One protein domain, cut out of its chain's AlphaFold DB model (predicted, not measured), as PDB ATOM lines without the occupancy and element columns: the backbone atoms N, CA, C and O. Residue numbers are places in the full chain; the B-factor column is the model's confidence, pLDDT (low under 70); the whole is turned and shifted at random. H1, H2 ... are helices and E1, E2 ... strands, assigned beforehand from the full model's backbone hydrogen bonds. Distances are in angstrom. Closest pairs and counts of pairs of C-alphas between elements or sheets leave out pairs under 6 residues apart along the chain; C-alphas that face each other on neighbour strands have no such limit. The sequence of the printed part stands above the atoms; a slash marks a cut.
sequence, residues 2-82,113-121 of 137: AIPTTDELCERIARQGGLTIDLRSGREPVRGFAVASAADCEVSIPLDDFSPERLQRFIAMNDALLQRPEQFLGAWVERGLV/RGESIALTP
ATOM      1  N   ALA A   2     -26.252 -55.875  52.534       82.31
ATOM      2  CA  ALA A   2     -25.734 -54.606  52.037       82.31
ATOM      3  C   ALA A   2     -26.897 -53.768  51.482       82.31
ATOM      4  O   ALA A   2     -27.898 -54.337  51.042       82.31
ATOM      5  N   ILE A   3     -26.775 -52.442  51.535       88.75
ATOM      6  CA  ILE A   3     -27.708 -51.537  50.856       88.75
ATOM      7  C   ILE A   3     -27.438 -51.675  49.351       88.75
ATOM      8  O   ILE A   3     -26.274 -51.539  48.962       88.75
ATOM      9  N   PRO A   4     -28.453 -51.981  48.527       92.44
ATOM     10  CA  PRO A   4     -28.246 -52.180  47.100       92.44
ATOM     11  C   PRO A   4     -27.882 -50.874  46.389       92.44
ATOM     12  O   PRO A   4     -28.286 -49.787  46.814       92.44
ATOM     13  N   THR A   5     -27.144 -50.984  45.289       96.19
ATOM     14  CA  THR A   5     -26.860 -49.842  44.407       96.19
ATOM     15  C   THR A   5     -28.088 -49.464  43.576       96.19
ATOM     16  O   THR A   5     -29.055 -50.221  43.468       96.19
ATOM     17  N   THR A   6     -28.067 -48.286  42.949       96.19
ATOM     18  CA  THR A   6     -29.130 -47.876  42.018       96.19
ATOM     19  C   THR A   6     -29.226 -48.791  40.801       96.19
ATOM     20  O   THR A   6     -30.336 -49.071  40.364       96.19
ATOM     21  N   ASP A   7     -28.105 -49.311  40.300       97.31
ATOM     22  CA  ASP A   7     -28.084 -50.303  39.220       97.31
ATOM     23  C   ASP A   7     -28.806 -51.592  39.633       97.31
ATOM     24  O   ASP A   7     -29.732 -52.033  38.951       97.31
ATOM     25  N   GLU A   8     -28.467 -52.140  40.805       96.75
ATOM     26  CA  GLU A   8     -29.118 -53.339  41.345       96.75
ATOM     27  C   GLU A   8     -30.622 -53.116  41.564       96.75
ATOM     28  O   GLU A   8     -31.435 -54.005  41.306       96.75
ATOM     29  N   LEU A   9     -31.018 -51.927  42.028       97.12
ATOM     30  CA  LEU A   9     -32.425 -51.567  42.195       97.12
ATOM     31  C   LEU A   9     -33.154 -51.470  40.849       97.12
ATOM     32  O   LEU A   9     -34.244 -52.024  40.723       97.12
ATOM     33  N   CYS A  10     -32.567 -50.825  39.840       96.88
ATOM     34  CA  CYS A  10     -33.160 -50.720  38.506       96.88
ATOM     35  C   CYS A  10     -33.370 -52.098  37.865       96.88
ATOM     36  O   CYS A  10     -34.468 -52.384  37.384       96.88
ATOM     37  N   GLU A  11     -32.366 -52.979  37.917       96.00
ATOM     38  CA  GLU A  11     -32.482 -54.354  37.415       96.00
ATOM     39  C   GLU A  11     -33.619 -55.118  38.101       96.00
ATOM     40  O   GLU A  11     -34.381 -55.854  37.468       96.00
ATOM     41  N   ARG A  12     -33.747 -54.942  39.417       96.00
ATOM     42  CA  ARG A  12     -34.802 -55.580  40.199       96.00
ATOM     43  C   ARG A  12     -36.182 -55.040  39.854       96.00
ATOM     44  O   ARG A  12     -37.069 -55.855  39.628       96.00
ATOM     45  N   ILE A  13     -36.350 -53.721  39.758       96.44
ATOM     46  CA  ILE A  13     -37.617 -53.082  39.369       96.44
ATOM     47  C   ILE A  13     -38.066 -53.599  38.000       96.44
ATOM     48  O   ILE A  13     -39.202 -54.047  37.862       96.44
ATOM     49  N   ALA A  14     -37.159 -53.630  37.020       93.31
ATOM     50  CA  ALA A  14     -37.458 -54.124  35.678       93.31
ATOM     51  C   ALA A  14     -37.843 -55.616  35.665       93.31
ATOM     52  O   ALA A  14     -38.737 -56.020  34.927       93.31
ATOM     53  N   ARG A  15     -37.191 -56.445  36.493       94.81
ATOM     54  CA  ARG A  15     -37.435 -57.895  36.545       94.81
ATOM     55  C   ARG A  15     -38.668 -58.285  37.364       94.81
ATOM     56  O   ARG A  15     -39.309 -59.283  37.049       94.81
ATOM     57  N   GLN A  16     -38.940 -57.571  38.453       93.75
ATOM     58  CA  GLN A  16     -39.962 -57.918  39.451       93.75
ATOM     59  C   GLN A  16     -41.257 -57.120  39.273       93.75
ATOM     60  O   GLN A  16     -42.265 -57.467  39.879       93.75
ATOM     61  N   GLY A  17     -41.243 -56.067  38.450       93.75
ATOM     62  CA  GLY A  17     -42.385 -55.174  38.258       93.75
ATOM     63  C   GLY A  17     -42.565 -54.147  39.379       93.75
ATOM     64  O   GLY A  17     -43.571 -53.446  39.405       93.75
ATOM     65  N   GLY A  18     -41.612 -54.037  40.307       94.81
ATOM     66  CA  GLY A  18     -41.669 -53.100  41.424       94.81
ATOM     67  C   GLY A  18     -40.856 -53.558  42.630       94.81
ATOM     68  O   GLY A  18     -40.233 -54.621  42.599       94.81
ATOM     69  N   LEU A  19     -40.847 -52.736  43.681       96.19
ATOM     70  CA  LEU A  19     -40.298 -53.060  45.000       96.19
ATOM     71  C   LEU A  19     -40.789 -52.077  46.075       96.19
ATOM     72  O   LEU A  19     -41.302 -50.998  45.782       96.19
ATOM     73  N   THR A  20     -40.576 -52.435  47.340       97.56
ATOM     74  CA  THR A  20     -40.704 -51.531  48.491       97.56
ATOM     75  C   THR A  20     -39.506 -51.770  49.400       97.56
ATOM     76  O   THR A  20     -39.419 -52.828  50.010       97.56
ATOM     77  N   ILE A  21     -38.558 -50.831  49.486       97.44
ATOM     78  CA  ILE A  21     -37.284 -51.057  50.193       97.44
ATOM     79  C   ILE A  21     -36.906 -49.916  51.141       97.44
ATOM     80  O   ILE A  21     -37.011 -48.739  50.808       97.44
ATOM     81  N   ASP A  22     -36.417 -50.271  52.330       96.81
ATOM     82  CA  ASP A  22     -35.788 -49.332  53.261       96.81
ATOM     83  C   ASP A  22     -34.323 -49.132  52.854       96.81
ATOM     84  O   ASP A  22     -33.478 -50.002  53.081       96.81
ATOM     85  N   LEU A  23     -34.007 -47.972  52.272       95.56
ATOM     86  CA  LEU A  23     -32.661 -47.646  51.784       95.56
ATOM     87  C   LEU A  23     -31.608 -47.540  52.897       95.56
ATOM     88  O   LEU A  23     -30.416 -47.584  52.609       95.56
ATOM     89  N   ARG A  24     -32.010 -47.450  54.167       94.44
ATOM     90  CA  ARG A  24     -31.079 -47.386  55.305       94.44
ATOM     91  C   ARG A  24     -30.576 -48.766  55.703       94.44
ATOM     92  O   ARG A  24     -29.506 -48.895  56.290       94.44
ATOM     93  N   SER A  25     -31.372 -49.801  55.433       94.19
ATOM     94  CA  SER A  25     -31.090 -51.175  55.863       94.19
ATOM     95  C   SER A  25     -30.993 -52.183  54.715       94.19
ATOM     96  O   SER A  25     -30.534 -53.307  54.936       94.19
ATOM     97  N   GLY A  26     -31.424 -51.801  53.510       94.44
ATOM     98  CA  GLY A  26     -31.555 -52.681  52.348       94.44
ATOM     99  C   GLY A  26     -32.647 -53.743  52.508       94.44
ATOM    100  O   GLY A  26     -32.638 -54.733  51.782       94.44
ATOM    101  N   ARG A  27     -33.544 -53.596  53.493       94.94
ATOM    102  CA  ARG A  27     -34.585 -54.585  53.800       94.94
ATOM    103  C   ARG A  27     -35.898 -54.224  53.131       94.94
ATOM    104  O   ARG A  27     -36.264 -53.054  53.050       94.94
ATOM    105  N   GLU A  28     -36.634 -55.256  52.753       95.38
ATOM    106  CA  GLU A  28     -37.980 -55.137  52.207       95.38
ATOM    107  C   GLU A  28     -38.987 -55.681  53.223       95.38
ATOM    108  O   GLU A  28     -38.752 -56.743  53.818       95.38
ATOM    109  N   PRO A  29     -40.095 -54.970  53.466       96.00
ATOM    110  CA  PRO A  29     -41.187 -55.502  54.252       96.00
ATOM    111  C   PRO A  29     -41.884 -56.617  53.462       96.00
ATOM    112  O   PRO A  29     -42.165 -56.484  52.279       96.00
ATOM    113  N   VAL A  30     -42.170 -57.730  54.137       96.06
ATOM    114  CA  VAL A  30     -42.804 -58.923  53.533       96.06
ATOM    115  C   VAL A  30     -44.291 -59.054  53.878       96.06
ATOM    116  O   VAL A  30     -44.922 -60.064  53.586       96.06
ATOM    117  N   ARG A  31     -44.843 -58.070  54.594       96.81
ATOM    118  CA  ARG A  31     -46.237 -58.024  55.044       96.81
ATOM    119  C   ARG A  31     -46.691 -56.578  55.201       96.81
ATOM    120  O   ARG A  31     -45.851 -55.690  55.341       96.81
ATOM    121  N   GLY A  32     -48.005 -56.390  55.256       97.44
ATOM    122  CA  GLY A  32     -48.642 -55.078  55.298       97.44
ATOM    123  C   GLY A  32     -48.968 -54.564  53.898       97.44
ATOM    124  O   GLY A  32     -48.806 -55.270  52.902       97.44
ATOM    125  N   PHE A  33     -49.441 -53.327  53.846       98.12
ATOM    126  CA  PHE A  33     -49.912 -52.663  52.641       98.12
ATOM    127  C   PHE A  33     -49.061 -51.426  52.379       98.12
ATOM    128  O   PHE A  33     -49.084 -50.488  53.179       98.12
ATOM    129  N   ALA A  34     -48.308 -51.439  51.280       97.50
ATOM    130  CA  ALA A  34     -47.518 -50.296  50.841       97.50
ATOM    131  C   ALA A  34     -48.395 -49.303  50.069       97.50
ATOM    132  O   ALA A  34     -49.247 -49.691  49.263       97.50
ATOM    133  N   VAL A  35     -48.202 -48.017  50.341       95.88
ATOM    134  CA  VAL A  35     -48.926 -46.916  49.703       95.88
ATOM    135  C   VAL A  35     -48.071 -45.655  49.737       95.88
ATOM    136  O   VAL A  35     -47.396 -45.402  50.738       95.88
ATOM    137  N   ALA A  36     -48.127 -44.841  48.680       92.75
ATOM    138  CA  ALA A  36     -47.403 -43.576  48.642       92.75
ATOM    139  C   ALA A  36     -47.792 -42.675  49.831       92.75
ATOM    140  O   ALA A  36     -48.969 -42.379  50.089       92.75
ATOM    141  N   SER A  37     -46.776 -42.210  50.552       85.94
ATOM    142  CA  SER A  37     -46.885 -41.385  51.756       85.94
ATOM    143  C   SER A  37     -47.424 -39.986  51.482       85.94
ATOM    144  O   SER A  37     -47.953 -39.361  52.401       85.94
ATOM    145  N   ALA A  38     -47.304 -39.490  50.250       81.00
ATOM    146  CA  ALA A  38     -47.868 -38.219  49.819       81.00
ATOM    147  C   ALA A  38     -47.999 -38.168  48.287       81.00
ATOM    148  O   ALA A  38     -47.212 -38.784  47.574       81.00
ATOM    149  N   ALA A  39     -48.987 -37.420  47.788       73.38
ATOM    150  CA  ALA A  39     -49.282 -37.330  46.352       73.38
ATOM    151  C   ALA A  39     -48.229 -36.538  45.553       73.38
ATOM    152  O   ALA A  39     -48.113 -36.694  44.344       73.38
ATOM    153  N   ASP A  40     -47.486 -35.655  46.216       76.50
ATOM    154  CA  ASP A  40     -46.446 -34.799  45.639       76.50
ATOM    155  C   ASP A  40     -45.062 -35.464  45.598       76.50
ATOM    156  O   ASP A  40     -44.131 -34.906  45.017       76.50
ATOM    157  N   CYS A  41     -44.923 -36.661  46.173       77.12
ATOM    158  CA  CYS A  41     -43.686 -37.443  46.147       77.12
ATOM    159  C   CYS A  41     -43.662 -38.506  45.039       77.12
ATOM    160  O   CYS A  41     -42.725 -39.300  44.999       77.12
ATOM    161  N   GLU A  42     -44.669 -38.540  44.165       86.06
ATOM    162  CA  GLU A  42     -44.763 -39.500  43.065       86.06
ATOM    163  C   GLU A  42     -44.169 -38.923  41.774       86.06
ATOM    164  O   GLU A  42     -44.439 -37.782  41.388       86.06
ATOM    165  N   VAL A  43     -43.380 -39.731  41.069       93.00
ATOM    166  CA  VAL A  43     -42.976 -39.461  39.686       93.00
ATOM    167  C   VAL A  43     -43.227 -40.683  38.817       93.00
ATOM    168  O   VAL A  43     -42.880 -41.802  39.180       93.00
ATOM    169  N   SER A  44     -43.782 -40.457  37.629       94.44
ATOM    170  CA  SER A  44     -43.920 -41.475  36.589       94.44
ATOM    171  C   SER A  44     -42.876 -41.253  35.497       94.44
ATOM    172  O   SER A  44     -42.780 -40.152  34.947       94.44
ATOM    173  N   ILE A  45     -42.120 -42.290  35.153       95.69
ATOM    174  CA  ILE A  45     -41.065 -42.266  34.134       95.69
ATOM    175  C   ILE A  45     -41.388 -43.349  33.094       95.69
ATOM    176  O   ILE A  45     -41.714 -44.465  33.495       95.69
ATOM    177  N   PRO A  46     -41.313 -43.084  31.777       97.00
ATOM    178  CA  PRO A  46     -41.388 -44.146  30.775       97.00
ATOM    179  C   PRO A  46     -40.350 -45.236  31.049       97.00
ATOM    180  O   PRO A  46     -39.197 -44.919  31.325       97.00
ATOM    181  N   LEU A  47     -40.739 -46.509  30.968       94.56
ATOM    182  CA  LEU A  47     -39.855 -47.635  31.288       94.56
ATOM    183  C   LEU A  47     -38.580 -47.629  30.433       94.56
ATOM    184  O   LEU A  47     -37.501 -47.865  30.963       94.56
ATOM    185  N   ASP A  48     -38.690 -47.262  29.155       95.69
ATOM    186  CA  ASP A  48     -37.549 -47.157  28.231       95.69
ATOM    187  C   ASP A  48     -36.604 -45.979  28.549       95.69
ATOM    188  O   ASP A  48     -35.482 -45.925  28.050       95.69
ATOM    189  N   ASP A  49     -37.055 -45.027  29.369       96.00
ATOM    190  CA  ASP A  49     -36.287 -43.868  29.843       96.00
ATOM    191  C   ASP A  49     -35.872 -44.031  31.320       96.00
ATOM    192  O   ASP A  49     -35.177 -43.178  31.868       96.00
ATOM    193  N   PHE A  50     -36.289 -45.108  31.996       96.88
ATOM    194  CA  PHE A  50     -35.926 -45.371  33.384       96.88
ATOM    195  C   PHE A  50     -34.471 -45.846  33.485       96.88
ATOM    196  O   PHE A  50     -34.072 -46.819  32.849       96.88
ATOM    197  N   SER A  51     -33.675 -45.157  34.304       97.31
ATOM    198  CA  SER A  51     -32.235 -45.397  34.426       97.31
ATOM    199  C   SER A  51     -31.736 -45.219  35.868       97.31
ATOM    200  O   SER A  51     -32.410 -44.551  36.670       97.31
ATOM    201  N   PRO A  52     -30.544 -45.750  36.206       97.94
ATOM    202  CA  PRO A  52     -29.926 -45.557  37.517       97.94
ATOM    203  C   PRO A  52     -29.771 -44.081  37.898       97.94
ATOM    204  O   PRO A  52     -30.014 -43.719  39.046       97.94
ATOM    205  N   GLU A  53     -29.449 -43.199  36.947       97.81
ATOM    206  CA  GLU A  53     -29.287 -41.761  37.195       97.81
ATOM    207  C   GLU A  53     -30.613 -41.099  37.579       97.81
ATOM    208  O   GLU A  53     -30.659 -40.236  38.462       97.81
ATOM    209  N   ARG A  54     -31.719 -41.501  36.938       97.25
ATOM    210  CA  ARG A  54     -33.053 -40.995  37.289       97.25
ATOM    211  C   ARG A  54     -33.495 -41.491  38.654       97.25
ATOM    212  O   ARG A  54     -34.030 -40.700  39.433       97.25
ATOM    213  N   LEU A  55     -33.230 -42.760  38.962       97.75
ATOM    214  CA  LEU A  55     -33.495 -43.314  40.284       97.75
ATOM    215  C   LEU A  55     -32.668 -42.594  41.357       97.75
ATOM    216  O   LEU A  55     -33.212 -42.158  42.370       97.75
ATOM    217  N   GLN A  56     -31.374 -42.386  41.113       97.56
ATOM    218  CA  GLN A  56     -30.496 -41.650  42.017       97.56
ATOM    219  C   GLN A  56     -30.993 -40.221  42.247       97.56
ATOM    220  O   GLN A  56     -31.001 -39.741  43.381       97.56
ATOM    221  N   ARG A  57     -31.447 -39.540  41.189       97.19
ATOM    222  CA  ARG A  57     -32.023 -38.199  41.295       97.19
ATOM    223  C   ARG A  57     -33.285 -38.192  42.153       97.19
ATOM    224  O   ARG A  57     -33.421 -37.308  42.995       97.19
ATOM    225  N   PHE A  58     -34.177 -39.164  41.969       96.75
ATOM    226  CA  PHE A  58     -35.369 -39.304  42.804       96.75
ATOM    227  C   PHE A  58     -35.004 -39.506  44.280       96.75
ATOM    228  O   PHE A  58     -35.538 -38.811  45.143       96.75
ATOM    229  N   ILE A  59     -34.048 -40.398  44.560       96.50
ATOM    230  CA  ILE A  59     -33.553 -40.652  45.917       96.50
ATOM    231  C   ILE A  59     -32.972 -39.371  46.521       96.50
ATOM    232  O   ILE A  59     -33.343 -39.001  47.627       96.50
ATOM    233  N   ALA A  60     -32.124 -38.648  45.786       96.31
ATOM    234  CA  ALA A  60     -31.513 -37.410  46.266       96.31
ATOM    235  C   ALA A  60     -32.548 -36.307  46.554       96.31
ATOM    236  O   ALA A  60     -32.428 -35.591  47.546       96.31
ATOM    237  N   MET A  61     -33.584 -36.178  45.716       95.38
ATOM    238  CA  MET A  61     -34.672 -35.213  45.924       95.38
ATOM    239  C   MET A  61     -35.526 -35.536  47.158       95.38
ATOM    240  O   MET A  61     -36.098 -34.625  47.753       95.38
ATOM    241  N   ASN A  62     -35.589 -36.810  47.552       95.75
ATOM    242  CA  ASN A  62     -36.414 -37.300  48.656       95.75
ATOM    243  C   ASN A  62     -35.598 -37.802  49.859       95.75
ATOM    244  O   ASN A  62     -36.171 -38.407  50.765       95.75
ATOM    245  N   ASP A  63     -34.286 -37.547  49.907       94.94
ATOM    246  CA  ASP A  63     -33.378 -38.135  50.904       94.94
ATOM    247  C   ASP A  63     -33.869 -37.884  52.337       94.94
ATOM    248  O   ASP A  63     -34.055 -38.817  53.114       94.94
ATOM    249  N   ALA A  64     -34.245 -36.644  52.661       94.12
ATOM    250  CA  ALA A  64     -34.752 -36.290  53.987       94.12
ATOM    251  C   ALA A  64     -36.006 -37.077  54.425       94.12
ATOM    252  O   ALA A  64     -36.252 -37.211  55.628       94.12
ATOM    253  N   LEU A  65     -36.817 -37.569  53.481       94.00
ATOM    254  CA  LEU A  65     -37.959 -38.443  53.759       94.00
ATOM    255  C   LEU A  65     -37.526 -39.909  53.828       94.00
ATOM    256  O   LEU A  65     -37.891 -40.594  54.778       94.00
ATOM    257  N   LEU A  66     -36.707 -40.363  52.879       95.31
ATOM    258  CA  LEU A  66     -36.213 -41.743  52.790       95.31
ATOM    259  C   LEU A  66     -35.277 -42.132  53.950       95.31
ATOM    260  O   LEU A  66     -35.126 -43.313  54.247       95.31
ATOM    261  N   GLN A  67     -34.692 -41.158  54.654       94.56
ATOM    262  CA  GLN A  67     -33.933 -41.395  55.887       94.56
ATOM    263  C   GLN A  67     -34.819 -41.580  57.137       94.56
ATOM    264  O   GLN A  67     -34.322 -41.954  58.208       94.56
ATOM    265  N   ARG A  68     -36.133 -41.334  57.052       94.19
ATOM    266  CA  ARG A  68     -37.044 -41.482  58.197       94.19
ATOM    267  C   ARG A  68     -37.412 -42.950  58.427       94.19
ATOM    268  O   ARG A  68     -37.485 -43.727  57.479       94.19
ATOM    269  N   PRO A  69     -37.661 -43.360  59.685       91.12
ATOM    270  CA  PRO A  69     -38.256 -44.665  59.947       91.12
ATOM    271  C   PRO A  69     -39.612 -44.792  59.247       91.12
ATOM    272  O   PRO A  69     -40.338 -43.809  59.118       91.12
ATOM    273  N   GLU A  70     -39.928 -46.014  58.808       89.69
ATOM    274  CA  GLU A  70     -41.216 -46.370  58.185       89.69
ATOM    275  C   GLU A  70     -41.509 -45.646  56.860       89.69
ATOM    276  O   GLU A  70     -42.654 -45.609  56.402       89.69
ATOM    277  N   GLN A  71     -40.462 -45.096  56.237       95.81
ATOM    278  CA  GLN A  71     -40.470 -44.597  54.870       95.81
ATOM    279  C   GLN A  71     -39.605 -45.499  53.995       95.81
ATOM    280  O   GLN A  71     -38.519 -45.926  54.394       95.81
ATOM    281  N   PHE A  72     -40.107 -45.788  52.805       97.38
ATOM    282  CA  PHE A  72     -39.514 -46.732  51.873       97.38
ATOM    283  C   PHE A  72     -39.400 -46.083  50.499       97.38
ATOM    284  O   PHE A  72     -40.225 -45.251  50.126       97.38
ATOM    285  N   LEU A  73     -38.404 -46.497  49.724       97.69
ATOM    286  CA  LEU A  73     -38.448 -46.304  48.282       97.69
ATOM    287  C   LEU A  73     -39.487 -47.279  47.723       97.69
ATOM    288  O   LEU A  73     -39.303 -48.496  47.825       97.69
ATOM    289  N   GLY A  74     -40.566 -46.733  47.169       97.31
ATOM    290  CA  GLY A  74     -41.575 -47.468  46.418       97.31
ATOM    291  C   GLY A  74     -41.284 -47.396  44.925       97.31
ATOM    292  O   GLY A  74     -40.890 -46.348  44.406       97.31
ATOM    293  N   ALA A  75     -41.452 -48.522  44.235       97.31
ATOM    294  CA  ALA A  75     -41.445 -48.570  42.784       97.31
ATOM    295  C   ALA A  75     -42.507 -49.544  42.276       97.31
ATOM    296  O   ALA A  75     -42.644 -50.645  42.811       97.31
ATOM    297  N   TRP A  76     -43.203 -49.177  41.205       95.88
ATOM    298  CA  TRP A  76     -44.192 -50.028  40.549       95.88
ATOM    299  C   TRP A  76     -44.132 -49.842  39.035       95.88
ATOM    300  O   TRP A  76     -44.084 -48.718  38.542       95.88
ATOM    301  N   VAL A  77     -44.106 -50.945  38.293       95.25
ATOM    302  CA  VAL A  77     -44.100 -50.952  36.831       95.25
ATOM    303  C   VAL A  77     -45.475 -51.369  36.338       95.25
ATOM    304  O   VAL A  77     -45.917 -52.489  36.580       95.25
ATOM    305  N   GLU A  78     -46.135 -50.483  35.603       92.62
ATOM    306  CA  GLU A  78     -47.458 -50.732  35.035       92.62
ATOM    307  C   GLU A  78     -47.557 -50.027  33.682       92.62
ATOM    308  O   GLU A  78     -47.237 -48.847  33.550       92.62
ATOM    309  N   ARG A  79     -47.999 -50.760  32.650       92.44
ATOM    310  CA  ARG A  79     -48.287 -50.221  31.301       92.44
ATOM    311  C   ARG A  79     -47.146 -49.397  30.684       92.44
ATOM    312  O   ARG A  79     -47.387 -48.380  30.040       92.44
ATOM    313  N   GLY A  80     -45.904 -49.851  30.858       94.81
ATOM    314  CA  GLY A  80     -44.721 -49.190  30.291       94.81
ATOM    315  C   GLY A  80     -44.286 -47.926  31.038       94.81
ATOM    316  O   GLY A  80     -43.452 -47.182  30.529       94.81
ATOM    317  N   LEU A  81     -44.826 -47.683  32.233       96.19
ATOM    318  CA  LEU A  81     -44.393 -46.629  33.142       96.19
ATOM    319  C   LEU A  81     -43.791 -47.245  34.404       96.19
ATOM    320  O   LEU A  81     -44.260 -48.272  34.888       96.19
ATOM    321  N   VAL A  82     -42.769 -46.583  34.939       97.25
ATOM    322  CA  VAL A  82     -42.225 -46.796  36.277       97.25
ATOM    323  C   VAL A  82     -42.717 -45.659  37.157       97.25
ATOM    324  O   VAL A  82     -42.373 -44.498  36.931       97.25
ATOM    325  N   ARG A 113     -49.119 -60.863  49.574       95.00
ATOM    326  CA  ARG A 113     -49.638 -61.515  48.364       95.00
ATOM    327  C   ARG A 113     -48.828 -61.188  47.112       95.00
ATOM    328  O   ARG A 113     -48.860 -61.969  46.168       95.00
ATOM    329  N   GLY A 114     -48.103 -60.072  47.112       94.25
ATOM    330  CA  GLY A 114     -47.405 -59.559  45.935       94.25
ATOM    331  C   GLY A 114     -48.369 -59.014  44.878       94.25
ATOM    332  O   GLY A 114     -48.133 -59.201  43.688       94.25
ATOM    333  N   GLU A 115     -49.476 -58.398  45.302       93.56
ATOM    334  CA  GLU A 115     -50.583 -57.999  44.421       93.56
ATOM    335  C   GLU A 115     -50.998 -56.537  44.655       93.56
ATOM    336  O   GLU A 115     -51.127 -56.083  45.794       93.56
ATOM    337  N   SER A 116     -51.279 -55.808  43.572       93.69
ATOM    338  CA  SER A 116     -51.861 -54.463  43.638       93.69
ATOM    339  C   SER A 116     -53.376 -54.524  43.860       93.69
ATOM    340  O   SER A 116     -54.096 -55.248  43.174       93.69
ATOM    341  N   ILE A 117     -53.884 -53.709  44.781       94.75
ATOM    342  CA  ILE A 117     -55.309 -53.531  45.075       94.75
ATOM    343  C   ILE A 117     -55.723 -52.149  44.569       94.75
ATOM    344  O   ILE A 117     -55.335 -51.132  45.145       94.75
ATOM    345  N   ALA A 118     -56.529 -52.110  43.507       93.81
ATOM    346  CA  ALA A 118     -57.013 -50.862  42.927       93.81
ATOM    347  C   ALA A 118     -57.865 -50.054  43.925       93.81
ATOM    348  O   ALA A 118     -58.699 -50.602  44.652       93.81
ATOM    349  N   LEU A 119     -57.655 -48.736  43.948       88.69
ATOM    350  CA  LEU A 119     -58.411 -47.796  44.785       88.69
ATOM    351  C   LEU A 119     -59.566 -47.131  44.048       88.69
ATOM    352  O   LEU A 119     -60.456 -46.563  44.680       88.69
ATOM    353  N   THR A 120     -59.567 -47.203  42.720       73.31
ATOM    354  CA  THR A 120     -60.722 -46.762  41.952       73.31
ATOM    355  C   THR A 120     -61.877 -47.740  42.165       73.31
ATOM    356  O   THR A 120     -61.661 -48.955  42.170       73.31
ATOM    357  N   PRO A 121     -63.112 -47.245  42.362       51.41
ATOM    358  CA  PRO A 121     -64.275 -48.097  42.228       51.41
ATOM    359  C   PRO A 121     -64.267 -48.620  40.797       51.41
ATOM    360  O   PRO A 121     -64.213 -47.856  39.833       51.41
TER     361      PRO A 121
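Overview. This is residues 2 to 82 and 113 to 121 of the 137 residues of an uncharacterized protein of Chloroflexi bacterium (UniProt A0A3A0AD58). Look first for a ladder of two antiparallel strands, E1 and E4, with helix H1 over one of its faces and the short strand E2 over the other; H2 packs on the beginning of H1, on that same side of the ladder. After E4 the chain folds back, and residues 81 to 82 pair with both E4 and E3, while E5, printed after a cut, lies off by itself, apart from the other named elements. The 90 printed residues hold three named helices and five named strands, in the order H1 E1 E2 E3 H2 H3 E4 E5, a mixed class of helices and strands. The whole is compact, with a radius of gyration of the C-alphas of 12.7 A and spans of 37 by 31 by 25 A.

Along the chain. Find C-alpha 6 at (-29.130, -47.876, 42.018); from there H1, residues 6 to 16, runs 15.0 A. Next come E1, residues 18 to 21, E2, residues 33 to 36, and E3, residues 43 to 46. H2, residues 52 to 61, covers 14.1 A, and H3 is residues 63 to 66. E4, residues 72 to 78, runs 19.0 A from C-alpha 72 at (-39.514, -46.732, 51.873). Past the cut, E5, residues 115 to 118, ends at C-alpha 118, (-57.013, -50.862, 42.927).

Arrangement. Begin with E1 and E4, antiparallel neighbours at 176 degrees, where N 19 and O 75 are 2.9 A apart and N 21 and O 73 are 3.0 A apart, within hydrogen-bond range. The closest C-alphas of H1 and E4 are those of Ile 13 and Ala 75, 6.8 A apart; those of E2 and E4 are Ala 36 and Gly 74, at 7.4 A. H1 and H2 touch, closest at the C-alphas of Thr 6 and Pro 52, 5.1 A, and are only just about perpendicular at 72 degrees. H2 and H3 are close but not clearly touching, with the C-alphas of Ile 59 and Leu 66 7.5 A apart. E3 and E4 are near each other, with 7 pairs of C-alphas within 10 A. E2, E3 and E5 pair with no named strand. In H1 and H2 every O i to N i+4 pair is within hydrogen-bond range; H3 is too short for such a pair.

Size, cuts and confidence. The C-alphas of Ala 2 and Pro 121, the two farthest apart, are 40.3 A from each other. Residues 83 to 112 are not printed, and C-alphas 82 and 113 stand 20.4 A apart across this cut. Of the links printed whole, E1 to E2 is long, with 11 residues. The mean pLDDT of the printed part is 93.5, and residue 121 alone is under 70.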